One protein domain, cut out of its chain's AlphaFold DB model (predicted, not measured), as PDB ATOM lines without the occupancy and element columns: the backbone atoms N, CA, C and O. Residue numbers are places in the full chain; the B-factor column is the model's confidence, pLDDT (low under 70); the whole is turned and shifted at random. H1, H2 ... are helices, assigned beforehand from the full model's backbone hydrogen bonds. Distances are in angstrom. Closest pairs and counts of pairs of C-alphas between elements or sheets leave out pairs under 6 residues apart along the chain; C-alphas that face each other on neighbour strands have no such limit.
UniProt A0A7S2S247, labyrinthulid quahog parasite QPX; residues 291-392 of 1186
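Overview. This is residues 291 to 392 of the 1186 residues of a protein of labyrinthulid quahog parasite QPX (UniProt A0A7S2S247). A helical hairpin, H4 and H5, packs crosswise on a second pair of helices, H1 and H6, and contacts run round these four from H1 to H4, H5, H6 and back to H1. The short helices H2 and H3 lie in the stretch from H1 to H4, farthest from the middle. The printed part has 102 residues with six named helices, H1 to H6 in chain order, and no named strand: the class is all helix. It is compact, with a radius of gyration of the C-alphas of 12.6 A, and spans 35 by 32 by 23 A.

Arrangement. H6, residues 375 to 391, touches H1, residues 295 to 308, with residues 382 to 389 alone; the closest C-alphas, of Cys 308 and Ser 389, are 5.9 A apart. They run the same way at 35.2 degrees, only just a steep tilt. With residues 377 to 381 alone, H6 touches H5, residues 355 to 364, closest at the C-alphas of Ala 357 and Thr 377, 5.4 A. H5 forms a hairpin with H4, residues 333 to 348, at a shallow tilt of 29 degrees; the closest C-alphas, of Arg 338 and Ala 362, are 4.8 A apart. H4 touches H1 with residues 333 to 337 alone, closest at the C-alphas of Val 302 and Trp 333, 6.4 A. H3, residues 324 to 327, is close to H1 but not clearly touching, and H2, residues 317 to 320, touches no helix. In H1, H4 and H5 every O i to N i+4 pair is within hydrogen-bond range, in H6 12 of 13; H2 and H3 are too short for such a pair.

Along the chain. H6 is 25.0 A long, H4 21.1 A, H1 19.9 A and H5 14.3 A. C-alpha 295 of H1 is at (49.311, 137.432, 140.948), and C-alpha 391 of H6 at (73.314, 130.630, 134.620).

Size, cuts and confidence. The two C-alphas farthest apart, of Leu 291 and Gln 312, are 35.5 A apart. The printed part has no cut, and no link is long. No printed residue has a pLDDT under 70.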
ATOM      1  N   LEU A 291      48.464 148.999 137.223       96.44
ATOM      2  CA  LEU A 291      48.813 149.893 138.334       96.44
ATOM      3  C   LEU A 291      48.986 149.146 139.673       96.44
ATOM      4  O   LEU A 291      49.289 149.765 140.693       96.44
ATOM      5  N   HIS A 292      48.790 147.822 139.701       97.00
ATOM      6  CA  HIS A 292      48.870 146.984 140.897       97.00
ATOM      7  C   HIS A 292      49.683 145.703 140.644       97.00
ATOM      8  O   HIS A 292      49.764 145.194 139.526       97.00
ATOM      9  N   VAL A 293      50.266 145.129 141.704       96.81
ATOM     10  CA  VAL A 293      50.991 143.848 141.624       96.81
ATOM     11  C   VAL A 293      50.004 142.682 141.501       96.81
ATOM     12  O   VAL A 293      49.566 142.093 142.498       96.81
ATOM     13  N   THR A 294      49.690 142.323 140.258       97.06
ATOM     14  CA  THR A 294      48.923 141.117 139.909       97.06
ATOM     15  C   THR A 294      49.579 139.833 140.438       97.06
ATOM     16  O   THR A 294      50.781 139.793 140.720       97.06
ATOM     17  N   SER A 295      48.795 138.757 140.571       96.50
ATOM     18  CA  SER A 295      49.311 137.432 140.948       96.50
ATOM     19  C   SER A 295      50.359 136.928 139.955       96.50
ATOM     20  O   SER A 295      51.427 136.510 140.380       96.50
ATOM     21  N   LEU A 296      50.120 137.083 138.648       97.00
ATOM     22  CA  LEU A 296      51.034 136.624 137.600       97.00
ATOM     23  C   LEU A 296      52.434 137.255 137.713       97.00
ATOM     24  O   LEU A 296      53.429 136.534 137.695       97.00
ATOM     25  N   ILE A 297      52.533 138.579 137.898       97.62
ATOM     26  CA  ILE A 297      53.831 139.240 138.139       97.62
ATOM     27  C   ILE A 297      54.505 138.676 139.388       97.62
ATOM     28  O   ILE A 297      55.698 138.376 139.358       97.62
ATOM     29  N   ARG A 298      53.743 138.506 140.469       96.75
ATOM     30  CA  ARG A 298      54.230 138.017 141.761       96.75
ATOM     31  C   ARG A 298      54.766 136.587 141.674       96.75
ATOM     32  O   ARG A 298      55.850 136.320 142.179       96.75
ATOM     33  N   GLU A 299      54.035 135.698 141.006       96.75
ATOM     34  CA  GLU A 299      54.432 134.314 140.730       96.75
ATOM     35  C   GLU A 299      55.722 134.272 139.908       96.75
ATOM     36  O   GLU A 299      56.672 133.613 140.319       96.75
ATOM     37  N   ILE A 300      55.795 135.039 138.814       97.56
ATOM     38  CA  ILE A 300      56.992 135.160 137.969       97.56
ATOM     39  C   ILE A 300      58.205 135.626 138.792       97.56
ATOM     40  O   ILE A 300      59.248 134.976 138.767       97.56
ATOM     41  N   HIS A 301      58.076 136.712 139.559       97.31
ATOM     42  CA  HIS A 301      59.198 137.276 140.318       97.31
ATOM     43  C   HIS A 301      59.656 136.353 141.452       97.31
ATOM     44  O   HIS A 301      60.856 136.172 141.642       97.31
ATOM     45  N   VAL A 302      58.725 135.723 142.177       96.38
ATOM     46  CA  VAL A 302      59.055 134.745 143.224       96.38
ATOM     47  C   VAL A 302      59.680 133.480 142.626       96.38
ATOM     48  O   VAL A 302      60.606 132.935 143.222       96.38
ATOM     49  N   ALA A 303      59.230 133.020 141.455       96.75
ATOM     50  CA  ALA A 303      59.808 131.866 140.771       96.75
ATOM     51  C   ALA A 303      61.255 132.115 140.319       96.75
ATOM     52  O   ALA A 303      62.120 131.280 140.581       96.75
ATOM     53  N   PHE A 304      61.533 133.265 139.693       96.88
ATOM     54  CA  PHE A 304      62.894 133.613 139.282       96.88
ATOM     55  C   PHE A 304      63.806 133.921 140.474       96.88
ATOM     56  O   PHE A 304      64.906 133.381 140.521       96.88
ATOM     57  N   LEU A 305      63.356 134.675 141.488       96.38
ATOM     58  CA  LEU A 305      64.163 134.901 142.699       96.38
ATOM     59  C   LEU A 305      64.502 133.592 143.427       96.38
ATOM     60  O   LEU A 305      65.631 133.433 143.873       96.38
ATOM     61  N   ARG A 306      63.572 132.628 143.513       94.94
ATOM     62  CA  ARG A 306      63.859 131.295 144.083       94.94
ATOM     63  C   ARG A 306      64.895 130.504 143.294       94.94
ATOM     64  O   ARG A 306      65.448 129.562 143.844       94.94
ATOM     65  N   LEU A 307      65.134 130.846 142.031       94.75
ATOM     66  CA  LEU A 307      66.178 130.225 141.229       94.75
ATOM     67  C   LEU A 307      67.507 130.979 141.375       94.75
ATOM     68  O   LEU A 307      68.520 130.370 141.688       94.75
ATOM     69  N   CYS A 308      67.508 132.306 141.220       94.25
ATOM     70  CA  CYS A 308      68.733 133.114 141.295       94.25
ATOM     71  C   CYS A 308      69.332 133.201 142.716       94.25
ATOM     72  O   CYS A 308      70.501 133.544 142.864       94.25
ATOM     73  N   LEU A 309      68.550 132.888 143.756       93.38
ATOM     74  CA  LEU A 309      68.990 132.863 145.156       93.38
ATOM     75  C   LEU A 309      69.258 131.443 145.699       93.38
ATOM     76  O   LEU A 309      69.485 131.309 146.900       93.38
ATOM     77  N   ASP A 310      69.227 130.386 144.870       91.75
ATOM     78  CA  ASP A 310      69.555 129.016 145.311       91.75
ATOM     79  C   ASP A 310      71.009 128.959 145.832       91.75
ATOM     80  O   ASP A 310      71.939 129.232 145.066       91.75
ATOM     81  N   PRO A 311      71.258 128.590 147.108       83.94
ATOM     82  CA  PRO A 311      72.605 128.548 147.677       83.94
ATOM     83  C   PRO A 311      73.512 127.476 147.044       83.94
ATOM     84  O   PRO A 311      74.695 127.422 147.363       83.94
ATOM     85  N   GLN A 312      72.998 126.614 146.156       81.81
ATOM     86  CA  GLN A 312      73.817 125.705 145.341       81.81
ATOM     87  C   GLN A 312      74.429 126.371 144.097       81.81
ATOM     88  O   GLN A 312      75.250 125.742 143.428       81.81
ATOM     89  N   VAL A 313      74.003 127.592 143.753       73.81
ATOM     90  CA  VAL A 313      74.437 128.337 142.555       73.81
ATOM     91  C   VAL A 313      74.850 129.773 142.879       73.81
ATOM     92  O   VAL A 313      75.714 130.323 142.205       73.81
ATOM     93  N   CYS A 314      74.275 130.384 143.912       75.44
ATOM     94  CA  CYS A 314      74.615 131.738 144.325       75.44
ATOM     95  C   CYS A 314      75.978 131.767 145.047       75.44
ATOM     96  O   CYS A 314      76.054 131.595 146.263       75.44
ATOM     97  N   GLU A 315      77.057 131.984 144.286       75.69
ATOM     98  CA  GLU A 315      78.439 132.056 144.798       75.69
ATOM     99  C   GLU A 315      78.699 133.279 145.709       75.69
ATOM    100  O   GLU A 315      79.722 133.336 146.388       75.69
ATOM    101  N   ASP A 316      77.773 134.243 145.778       78.44
ATOM    102  CA  ASP A 316      77.874 135.392 146.681       78.44
ATOM    103  C   ASP A 316      77.701 134.990 148.147       78.44
ATOM    104  O   ASP A 316      76.589 134.698 148.594       78.44
ATOM    105  N   GLU A 317      78.760 135.138 148.946       81.56
ATOM    106  CA  GLU A 317      78.660 135.064 150.411       81.56
ATOM    107  C   GLU A 317      77.593 136.014 150.977       81.56
ATOM    108  O   GLU A 317      76.898 135.681 151.933       81.56
ATOM    109  N   VAL A 318      77.428 137.202 150.386       79.44
ATOM    110  CA  VAL A 318      76.448 138.204 150.840       79.44
ATOM    111  C   VAL A 318      75.010 137.693 150.702       79.44
ATOM    112  O   VAL A 318      74.175 137.974 151.564       79.44
ATOM    113  N   LEU A 319      74.714 136.925 149.649       78.00
ATOM    114  CA  LEU A 319      73.387 136.356 149.435       78.00
ATOM    115  C   LEU A 319      73.220 135.042 150.206       78.00
ATOM    116  O   LEU A 319      72.217 134.885 150.897       78.00
ATOM    117  N   SER A 320      74.207 134.145 150.172       77.94
ATOM    118  CA  SER A 320      74.135 132.826 150.822       77.94
ATOM    119  C   SER A 320      74.115 132.872 152.357       77.94
ATOM    120  O   SER A 320      73.582 131.960 152.988       77.94
ATOM    121  N   ARG A 321      74.597 133.961 152.973       81.50
ATOM    122  CA  ARG A 321      74.472 134.216 154.425       81.50
ATOM    123  C   ARG A 321      73.029 134.423 154.909       81.50
ATOM    124  O   ARG A 321      72.796 134.338 156.112       81.50
ATOM    125  N   THR A 322      72.070 134.712 154.026       83.25
ATOM    126  CA  THR A 322      70.654 134.898 154.396       83.25
ATOM    127  C   THR A 322      69.816 133.762 153.822       83.25
ATOM    128  O   THR A 322      69.878 133.496 152.624       83.25
ATOM    129  N   ASN A 323      68.973 133.115 154.637       85.50
ATOM    130  CA  ASN A 323      68.064 132.078 154.140       85.50
ATOM    131  C   ASN A 323      66.864 132.694 153.398       85.50
ATOM    132  O   ASN A 323      65.735 132.730 153.893       85.50
ATOM    133  N   TRP A 324      67.105 133.208 152.190       85.31
ATOM    134  CA  TRP A 324      66.079 133.884 151.398       85.31
ATOM    135  C   TRP A 324      64.867 132.999 151.102       85.31
ATOM    136  O   TRP A 324      63.796 133.546 150.888       85.31
ATOM    137  N   PHE A 325      64.973 131.665 151.123       83.19
ATOM    138  CA  PHE A 325      63.840 130.772 150.842       83.19
ATOM    139  C   PHE A 325      62.734 130.845 151.894       83.19
ATOM    140  O   PHE A 325      61.560 130.776 151.535       83.19
ATOM    141  N   GLU A 326      63.097 131.020 153.166       85.75
ATOM    142  CA  GLU A 326      62.143 131.216 154.265       85.75
ATOM    143  C   GLU A 326      61.533 132.621 154.226       85.75
ATOM    144  O   GLU A 326      60.340 132.799 154.472       85.75
ATOM    145  N   VAL A 327      62.333 133.624 153.853       90.00
ATOM    146  CA  VAL A 327      61.884 135.020 153.789       90.00
ATOM    147  C   VAL A 327      61.032 135.291 152.541       90.00
ATOM    148  O   VAL A 327      60.114 136.104 152.612       90.00
ATOM    149  N   LEU A 328      61.304 134.641 151.400       92.44
ATOM    150  CA  LEU A 328      60.753 134.947 150.069       92.44
ATOM    151  C   LEU A 328      59.304 134.474 149.883       92.44
ATOM    152  O   LEU A 328      59.003 133.369 149.402       92.44
ATOM    153  N   ASN A 329      58.401 135.391 150.214       90.75
ATOM    154  CA  ASN A 329      56.958 135.229 150.178       90.75
ATOM    155  C   ASN A 329      56.282 136.310 149.308       90.75
ATOM    156  O   ASN A 329      56.927 137.118 148.638       90.75
ATOM    157  N   SER A 330      54.949 136.306 149.296       85.00
ATOM    158  CA  SER A 330      54.106 137.178 148.470       85.00
ATOM    159  C   SER A 330      54.178 138.675 148.815       85.00
ATOM    160  O   SER A 330      53.664 139.481 148.034       85.00
ATOM    161  N   ILE A 331      54.810 139.044 149.934       88.00
ATOM    162  CA  ILE A 331      54.953 140.414 150.443       88.00
ATOM    163  C   ILE A 331      56.414 140.882 150.306       88.00
ATOM    164  O   ILE A 331      56.681 141.920 149.703       88.00
ATOM    165  N   THR A 332      57.362 140.089 150.815       94.88
ATOM    166  CA  THR A 332      58.795 140.437 150.949       94.88
ATOM    167  C   THR A 332      59.561 140.497 149.629       94.88
ATOM    168  O   THR A 332      60.598 141.160 149.560       94.88
ATOM    169  N   TRP A 333      59.078 139.824 148.577       96.75
ATOM    170  CA  TRP A 333      59.813 139.658 147.317       96.75
ATOM    171  C   TRP A 333      60.261 140.980 146.674       96.75
ATOM    172  O   TRP A 333      61.257 140.976 145.965       96.75
ATOM    173  N   GLN A 334      59.583 142.106 146.930       96.81
ATOM    174  CA  GLN A 334      59.965 143.423 146.393       96.81
ATOM    175  C   GLN A 334      61.240 143.982 147.046       96.81
ATOM    176  O   GLN A 334      62.102 144.504 146.344       96.81
ATOM    177  N   GLU A 335      61.405 143.822 148.361       95.62
ATOM    178  CA  GLU A 335      62.630 144.217 149.078       95.62
ATOM    179  C   GLU A 335      63.789 143.261 148.756       95.62
ATOM    180  O   GLU A 335      64.931 143.689 148.592       95.62
ATOM    181  N   ILE A 336      63.491 141.970 148.580       95.94
ATOM    182  CA  ILE A 336      64.469 140.975 148.116       95.94
ATOM    183  C   ILE A 336      64.916 141.310 146.685       95.94
ATOM    184  O   ILE A 336      66.114 141.384 146.423       95.94
ATOM    185  N   MET A 337      63.972 141.614 145.786       97.38
ATOM    186  CA  MET A 337      64.244 142.081 144.421       97.38
ATOM    187  C   MET A 337      65.091 143.352 144.424       97.38
ATOM    188  O   MET A 337      66.038 143.459 143.652       97.38
ATOM    189  N   ARG A 338      64.806 144.303 145.322       97.19
ATOM    190  CA  ARG A 338      65.582 145.539 145.462       97.19
ATOM    191  C   ARG A 338      67.045 145.264 145.817       97.19
ATOM    192  O   ARG A 338      67.936 145.823 145.184       97.19
ATOM    193  N   ARG A 339      67.300 144.402 146.808       95.75
ATOM    194  CA  ARG A 339      68.665 144.010 147.214       95.75
ATOM    195  C   ARG A 339      69.382 143.245 146.104       95.75
ATOM    196  O   ARG A 339      70.522 143.569 145.783       95.75
ATOM    197  N   PHE A 340      68.689 142.296 145.483       95.75
ATOM    198  CA  PHE A 340      69.196 141.517 144.358       95.75
ATOM    199  C   PHE A 340      69.563 142.406 143.159       95.75
ATOM    200  O   PHE A 340      70.639 142.246 142.592       95.75
ATOM    201  N   LEU A 341      68.735 143.402 142.820       96.69
ATOM    202  CA  LEU A 341      69.027 144.378 141.766       96.69
ATOM    203  C   LEU A 341      70.266 145.228 142.074       96.69
ATOM    204  O   LEU A 341      71.062 145.463 141.169       96.69
ATOM    205  N   LEU A 342      70.463 145.676 143.320       95.44
ATOM    206  CA  LEU A 342      71.664 146.435 143.702       95.44
ATOM    207  C   LEU A 342      72.945 145.604 143.532       95.44
ATOM    208  O   LEU A 342      73.920 146.106 142.981       95.44
ATOM    209  N   LEU A 343      72.923 144.337 143.955       94.00
ATOM    210  CA  LEU A 343      74.062 143.420 143.836       94.00
ATOM    211  C   LEU A 343      74.324 143.011 142.377       94.00
ATOM    212  O   LEU A 343      75.448 143.076 141.895       94.00
ATOM    213  N   THR A 344      73.282 142.632 141.640       92.56
ATOM    214  CA  THR A 344      73.443 142.147 140.261       92.56
ATOM    215  C   THR A 344      73.784 143.289 139.302       92.56
ATOM    216  O   THR A 344      74.606 143.108 138.412       92.56
ATOM    217  N   SER A 345      73.249 144.503 139.504       93.38
ATOM    218  CA  SER A 345      73.669 145.667 138.702       93.38
ATOM    219  C   SER A 345      75.117 146.082 138.978       93.38
ATOM    220  O   SER A 345      75.816 146.419 138.024       93.38
ATOM    221  N   SER A 346      75.614 146.007 140.222       92.75
ATOM    222  CA  SER A 346      77.029 146.302 140.497       92.75
ATOM    223  C   SER A 346      77.979 145.276 139.866       92.75
ATOM    224  O   SER A 346      79.042 145.667 139.393       92.75
ATOM    225  N   LYS A 347      77.569 144.002 139.774       93.31
ATOM    226  CA  LYS A 347      78.286 142.943 139.038       93.31
ATOM    227  C   LYS A 347      78.264 143.111 137.518       93.31
ATOM    228  O   LYS A 347      79.290 142.937 136.872       93.31
ATOM    229  N   LEU A 348      77.096 143.412 136.948       92.62
ATOM    230  CA  LEU A 348      76.909 143.558 135.499       92.62
ATOM    231  C   LEU A 348      77.562 144.836 134.940       92.62
ATOM    232  O   LEU A 348      77.939 144.875 133.769       92.62
ATOM    233  N   GLY A 349      77.702 145.870 135.772       94.94
ATOM    234  CA  GLY A 349      78.344 147.133 135.417       94.94
ATOM    235  C   GLY A 349      77.592 147.945 134.354       94.94
ATOM    236  O   GLY A 349      76.520 147.574 133.875       94.94
ATOM    237  N   LYS A 350      78.183 149.082 133.958       96.12
ATOM    238  CA  LYS A 350      77.595 150.012 132.971       96.12
ATOM    239  C   LYS A 350      77.402 149.397 131.574       96.12
ATOM    240  O   LYS A 350      76.600 149.913 130.809       96.12
ATOM    241  N   ALA A 351      78.132 148.328 131.245       95.50
ATOM    242  CA  ALA A 351      78.100 147.686 129.929       95.50
ATOM    243  C   ALA A 351      76.829 146.849 129.674       95.50
ATOM    244  O   ALA A 351      76.549 146.490 128.531       95.50
ATOM    245  N   TYR A 352      76.048 146.526 130.710       93.31
ATOM    246  CA  TYR A 352      74.779 145.826 130.521       93.31
ATOM    247  C   TYR A 352      73.703 146.798 129.994       93.31
ATOM    248  O   TYR A 352      73.469 147.819 130.645       93.31
ATOM    249  N   PRO A 353      73.001 146.496 128.877       91.12
ATOM    250  CA  PRO A 353      72.145 147.464 128.177       91.12
ATOM    251  C   PRO A 353      71.104 148.178 129.046       91.12
ATOM    252  O   PRO A 353      70.826 149.356 128.840       91.12
ATOM    253  N   ASP A 354      70.554 147.485 130.046       94.38
ATOM    254  CA  ASP A 354      69.510 148.026 130.917       94.38
ATOM    255  C   ASP A 354      70.034 148.531 132.281       94.38
ATOM    256  O   ASP A 354      69.234 148.801 133.178       94.38
ATOM    257  N   TYR A 355      71.356 148.661 132.480       96.19
ATOM    258  CA  TYR A 355      71.983 148.975 133.781       96.19
ATOM    259  C   TYR A 355      71.340 150.172 134.502       96.19
ATOM    260  O   TYR A 355      71.021 150.090 135.692       96.19
ATOM    261  N   HIS A 356      71.081 151.266 133.780       96.62
ATOM    262  CA  HIS A 356      70.438 152.459 134.339       96.62
ATOM    263  C   HIS A 356      68.994 152.179 134.786       96.62
ATOM    264  O   HIS A 356      68.615 152.531 135.905       96.62
ATOM    265  N   ALA A 357      68.210 151.463 133.972       96.94
ATOM    266  CA  ALA A 357      66.843 151.076 134.314       96.94
ATOM    267  C   ALA A 357      66.796 150.124 135.523       96.94
ATOM    268  O   ALA A 357      65.934 150.279 136.387       96.94
ATOM    269  N   LEU A 358      67.741 149.184 135.635       97.56
ATOM    270  CA  LEU A 358      67.871 148.284 136.788       97.56
ATOM    271  C   LEU A 358      68.237 149.048 138.071       97.56
ATOM    272  O   LEU A 358      67.644 148.812 139.127       97.56
ATOM    273  N   ARG A 359      69.173 150.004 137.984       96.69
ATOM    274  CA  ARG A 359      69.581 150.849 139.117       96.69
ATOM    275  C   ARG A 359      68.436 151.746 139.594       96.69
ATOM    276  O   ARG A 359      68.231 151.886 140.798       96.69
ATOM    277  N   ASP A 360      67.647 152.301 138.678       96.88
ATOM    278  CA  ASP A 360      66.487 153.130 139.025       96.88
ATOM    279  C   ASP A 360      65.275 152.309 139.487       96.88
ATOM    280  O   ASP A 360      64.542 152.765 140.368       96.88
ATOM    281  N   ALA A 361      65.107 151.071 139.008       97.88
ATOM    282  CA  ALA A 361      64.183 150.111 139.610       97.88
ATOM    283  C   ALA A 361      64.543 149.860 141.081       97.88
ATOM    284  O   ALA A 361      63.677 149.945 141.951       97.88
ATOM    285  N   ALA A 362      65.827 149.638 141.382       97.44
ATOM    286  CA  ALA A 362      66.312 149.431 142.745       97.44
ATOM    287  C   ALA A 362      66.139 150.664 143.658       97.44
ATOM    288  O   ALA A 362      65.896 150.507 144.856       97.44
ATOM    289  N   LYS A 363      66.208 151.889 143.119       96.75
ATOM    290  CA  LYS A 363      65.822 153.104 143.863       96.75
ATOM    291  C   LYS A 363      64.313 153.119 144.141       96.75
ATOM    292  O   LYS A 363      63.897 153.186 145.296       96.75
ATOM    293  N   ARG A 364      63.487 153.024 143.089       97.12
ATOM    294  CA  ARG A 364      62.020 153.179 143.154       97.12
ATOM    295  C   ARG A 364      61.339 152.106 144.011       97.12
ATOM    296  O   ARG A 364      60.441 152.438 144.783       97.12
ATOM    297  N   LEU A 365      61.832 150.864 143.972       96.69
ATOM    298  CA  LEU A 365      61.360 149.754 144.812       96.69
ATOM    299  C   LEU A 365      61.452 150.030 146.324       96.69
ATOM    300  O   LEU A 365      60.728 149.386 147.078       96.69
ATOM    301  N   ARG A 366      62.293 150.976 146.780       95.31
ATOM    302  CA  ARG A 366      62.363 151.378 148.200       95.31
ATOM    303  C   ARG A 366      61.135 152.181 148.654       95.31
ATOM    304  O   ARG A 366      60.814 152.139 149.833       95.31
ATOM    305  N   GLY A 367      60.499 152.932 147.748       94.94
ATOM    306  CA  GLY A 367      59.458 153.911 148.088       94.94
ATOM    307  C   GLY A 367      58.084 153.618 147.484       94.94
ATOM    308  O   GLY A 367      57.097 153.573 148.207       94.94
ATOM    309  N   SER A 368      58.003 153.399 146.166       94.00
ATOM    310  CA  SER A 368      56.724 153.248 145.442       94.00
ATOM    311  C   SER A 368      56.450 151.823 144.936       94.00
ATOM    312  O   SER A 368      55.457 151.582 144.245       94.00
ATOM    313  N   GLY A 369      57.302 150.864 145.310       95.69
ATOM    314  CA  GLY A 369      57.156 149.447 144.979       95.69
ATOM    315  C   GLY A 369      57.342 149.129 143.491       95.69
ATOM    316  O   GLY A 369      57.875 149.919 142.716       95.69
ATOM    317  N   TYR A 370      56.936 147.927 143.087       97.12
ATOM    318  CA  TYR A 370      57.095 147.435 141.715       97.12
ATOM    319  C   TYR A 370      56.021 147.975 140.758       97.12
ATOM    320  O   TYR A 370      56.256 148.126 139.559       97.12
ATOM    321  N   ALA A 371      54.817 148.253 141.263       97.00
ATOM    322  CA  ALA A 371      53.684 148.631 140.423       97.00
ATOM    323  C   ALA A 371      53.876 149.995 139.733       97.00
ATOM    324  O   ALA A 371      53.469 150.146 138.582       97.00
ATOM    325  N   SER A 372      54.569 150.931 140.393       97.25
ATOM    326  CA  SER A 372      54.918 152.268 139.888       97.25
ATOM    327  C   SER A 372      56.002 152.281 138.802       97.25
ATOM    328  O   SER A 372      56.255 153.322 138.192       97.25
ATOM    329  N   LEU A 373      56.689 151.155 138.570       98.00
ATOM    330  CA  LEU A 373      57.780 151.095 137.600       98.00
ATOM    331  C   LEU A 373      57.238 151.233 136.160       98.00
ATOM    332  O   LEU A 373      56.248 150.571 135.816       98.00
ATOM    333  N   PRO A 374      57.890 152.026 135.286       97.19
ATOM    334  CA  PRO A 374      57.568 152.067 133.861       97.19
ATOM    335  C   PRO A 374      57.642 150.676 133.221       97.19
ATOM    336  O   PRO A 374      58.461 149.849 133.620       97.19
ATOM    337  N   ILE A 375      56.830 150.409 132.192       96.75
ATOM    338  CA  ILE A 375      56.763 149.074 131.567       96.75
ATOM    339  C   ILE A 375      58.132 148.651 130.999       96.75
ATOM    340  O   ILE A 375      58.541 147.512 131.210       96.75
ATOM    341  N   LYS A 376      58.889 149.579 130.388       96.25
ATOM    342  CA  LYS A 376      60.287 149.359 129.960       96.25
ATOM    343  C   LYS A 376      61.173 148.890 131.126       96.25
ATOM    344  O   LYS A 376      61.820 147.854 131.036       96.25
ATOM    345  N   THR A 377      61.115 149.577 132.267       97.06
ATOM    346  CA  THR A 377      61.841 149.214 133.497       97.06
ATOM    347  C   THR A 377      61.410 147.856 134.066       97.06
ATOM    348  O   THR A 377      62.255 147.071 134.489       97.06
ATOM    349  N   LYS A 378      60.109 147.541 134.050       97.81
ATOM    350  CA  LYS A 378      59.575 146.235 134.470       97.81
ATOM    351  C   LYS A 378      60.097 145.094 133.581       97.81
ATOM    352  O   LYS A 378      60.460 144.037 134.090       97.81
ATOM    353  N   ILE A 379      60.174 145.312 132.266       96.69
ATOM    354  CA  ILE A 379      60.721 144.337 131.310       96.69
ATOM    355  C   ILE A 379      62.234 144.169 131.504       96.69
ATOM    356  O   ILE A 379      62.691 143.034 131.550       96.69
ATOM    357  N   ALA A 380      62.991 145.247 131.730       96.19
ATOM    358  CA  ALA A 380      64.417 145.175 132.063       96.19
ATOM    359  C   ALA A 380      64.698 144.307 133.307       96.19
ATOM    360  O   ALA A 380      65.565 143.433 133.270       96.19
ATOM    361  N   VAL A 381      63.929 144.491 134.391       97.44
ATOM    362  CA  VAL A 381      64.031 143.654 135.606       97.44
ATOM    363  C   VAL A 381      63.750 142.183 135.285       97.44
ATOM    364  O   VAL A 381      64.534 141.315 135.667       97.44
ATOM    365  N   LEU A 382      62.683 141.892 134.534       97.25
ATOM    366  CA  LEU A 382      62.361 140.530 134.090       97.25
ATOM    367  C   LEU A 382      63.440 139.914 133.185       97.25
ATOM    368  O   LEU A 382      63.750 138.732 133.320       97.25
ATOM    369  N   ARG A 383      64.028 140.704 132.286       94.88
ATOM    370  CA  ARG A 383      65.086 140.281 131.364       94.88
ATOM    371  C   ARG A 383      66.372 139.925 132.105       94.88
ATOM    372  O   ARG A 383      66.920 138.863 131.847       94.88
ATOM    373  N   MET A 384      66.799 140.749 133.064       95.69
ATOM    374  CA  MET A 384      67.967 140.462 133.906       95.69
ATOM    375  C   MET A 384      67.750 139.212 134.776       95.69
ATOM    376  O   MET A 384      68.625 138.354 134.832       95.69
ATOM    377  N   LEU A 385      66.559 139.042 135.369       96.31
ATOM    378  CA  LEU A 385      66.207 137.810 136.092       96.31
ATOM    379  C   LEU A 385      66.275 136.573 135.197       96.31
ATOM    380  O   LEU A 385      66.731 135.519 135.635       96.31
ATOM    381  N   LEU A 386      65.812 136.692 133.951       94.69
ATOM    382  CA  LEU A 386      65.841 135.606 132.984       94.69
ATOM    383  C   LEU A 386      67.277 135.283 132.536       94.69
ATOM    384  O   LEU A 386      67.638 134.106 132.533       94.69
ATOM    385  N   ASP A 387      68.089 136.290 132.206       92.62
ATOM    386  CA  ASP A 387      69.500 136.112 131.836       92.62
ATOM    387  C   ASP A 387      70.289 135.441 132.987       92.62
ATOM    388  O   ASP A 387      70.965 134.441 132.745       92.62
ATOM    389  N   GLU A 388      70.109 135.867 134.247       93.12
ATOM    390  CA  GLU A 388      70.728 135.206 135.414       93.12
ATOM    391  C   GLU A 388      70.190 133.778 135.627       93.12
ATOM    392  O   GLU A 388      70.941 132.843 135.907       93.12
ATOM    393  N   SER A 389      68.891 133.548 135.408       93.62
ATOM    394  CA  SER A 389      68.304 132.205 135.517       93.62
ATOM    395  C   SER A 389      68.890 131.198 134.515       93.62
ATOM    396  O   SER A 389      68.895 129.996 134.788       93.62
ATOM    397  N   PHE A 390      69.440 131.660 133.384       91.75
ATOM    398  CA  PHE A 390      70.155 130.807 132.430       91.75
ATOM    399  C   PHE A 390      71.553 130.388 132.907       91.75
ATOM    400  O   PHE A 390      72.072 129.364 132.444       91.75
ATOM    401  N   SER A 391      72.142 131.100 133.871       89.75
ATOM    402  CA  SER A 391      73.314 130.630 134.620       89.75
ATOM    403  C   SER A 391      72.954 129.477 135.566       89.75
ATOM    404  O   SER A 391      73.808 128.654 135.892       89.75
ATOM    405  N   HIS A 392      71.681 129.344 135.960       93.12
ATOM    406  CA  HIS A 392      71.274 128.361 136.955       93.12
ATOM    407  C   HIS A 392      71.294 126.911 136.454       93.12
ATOM    408  O   HIS A 392      70.645 126.536 135.470       93.12
TER     409      HIS A 392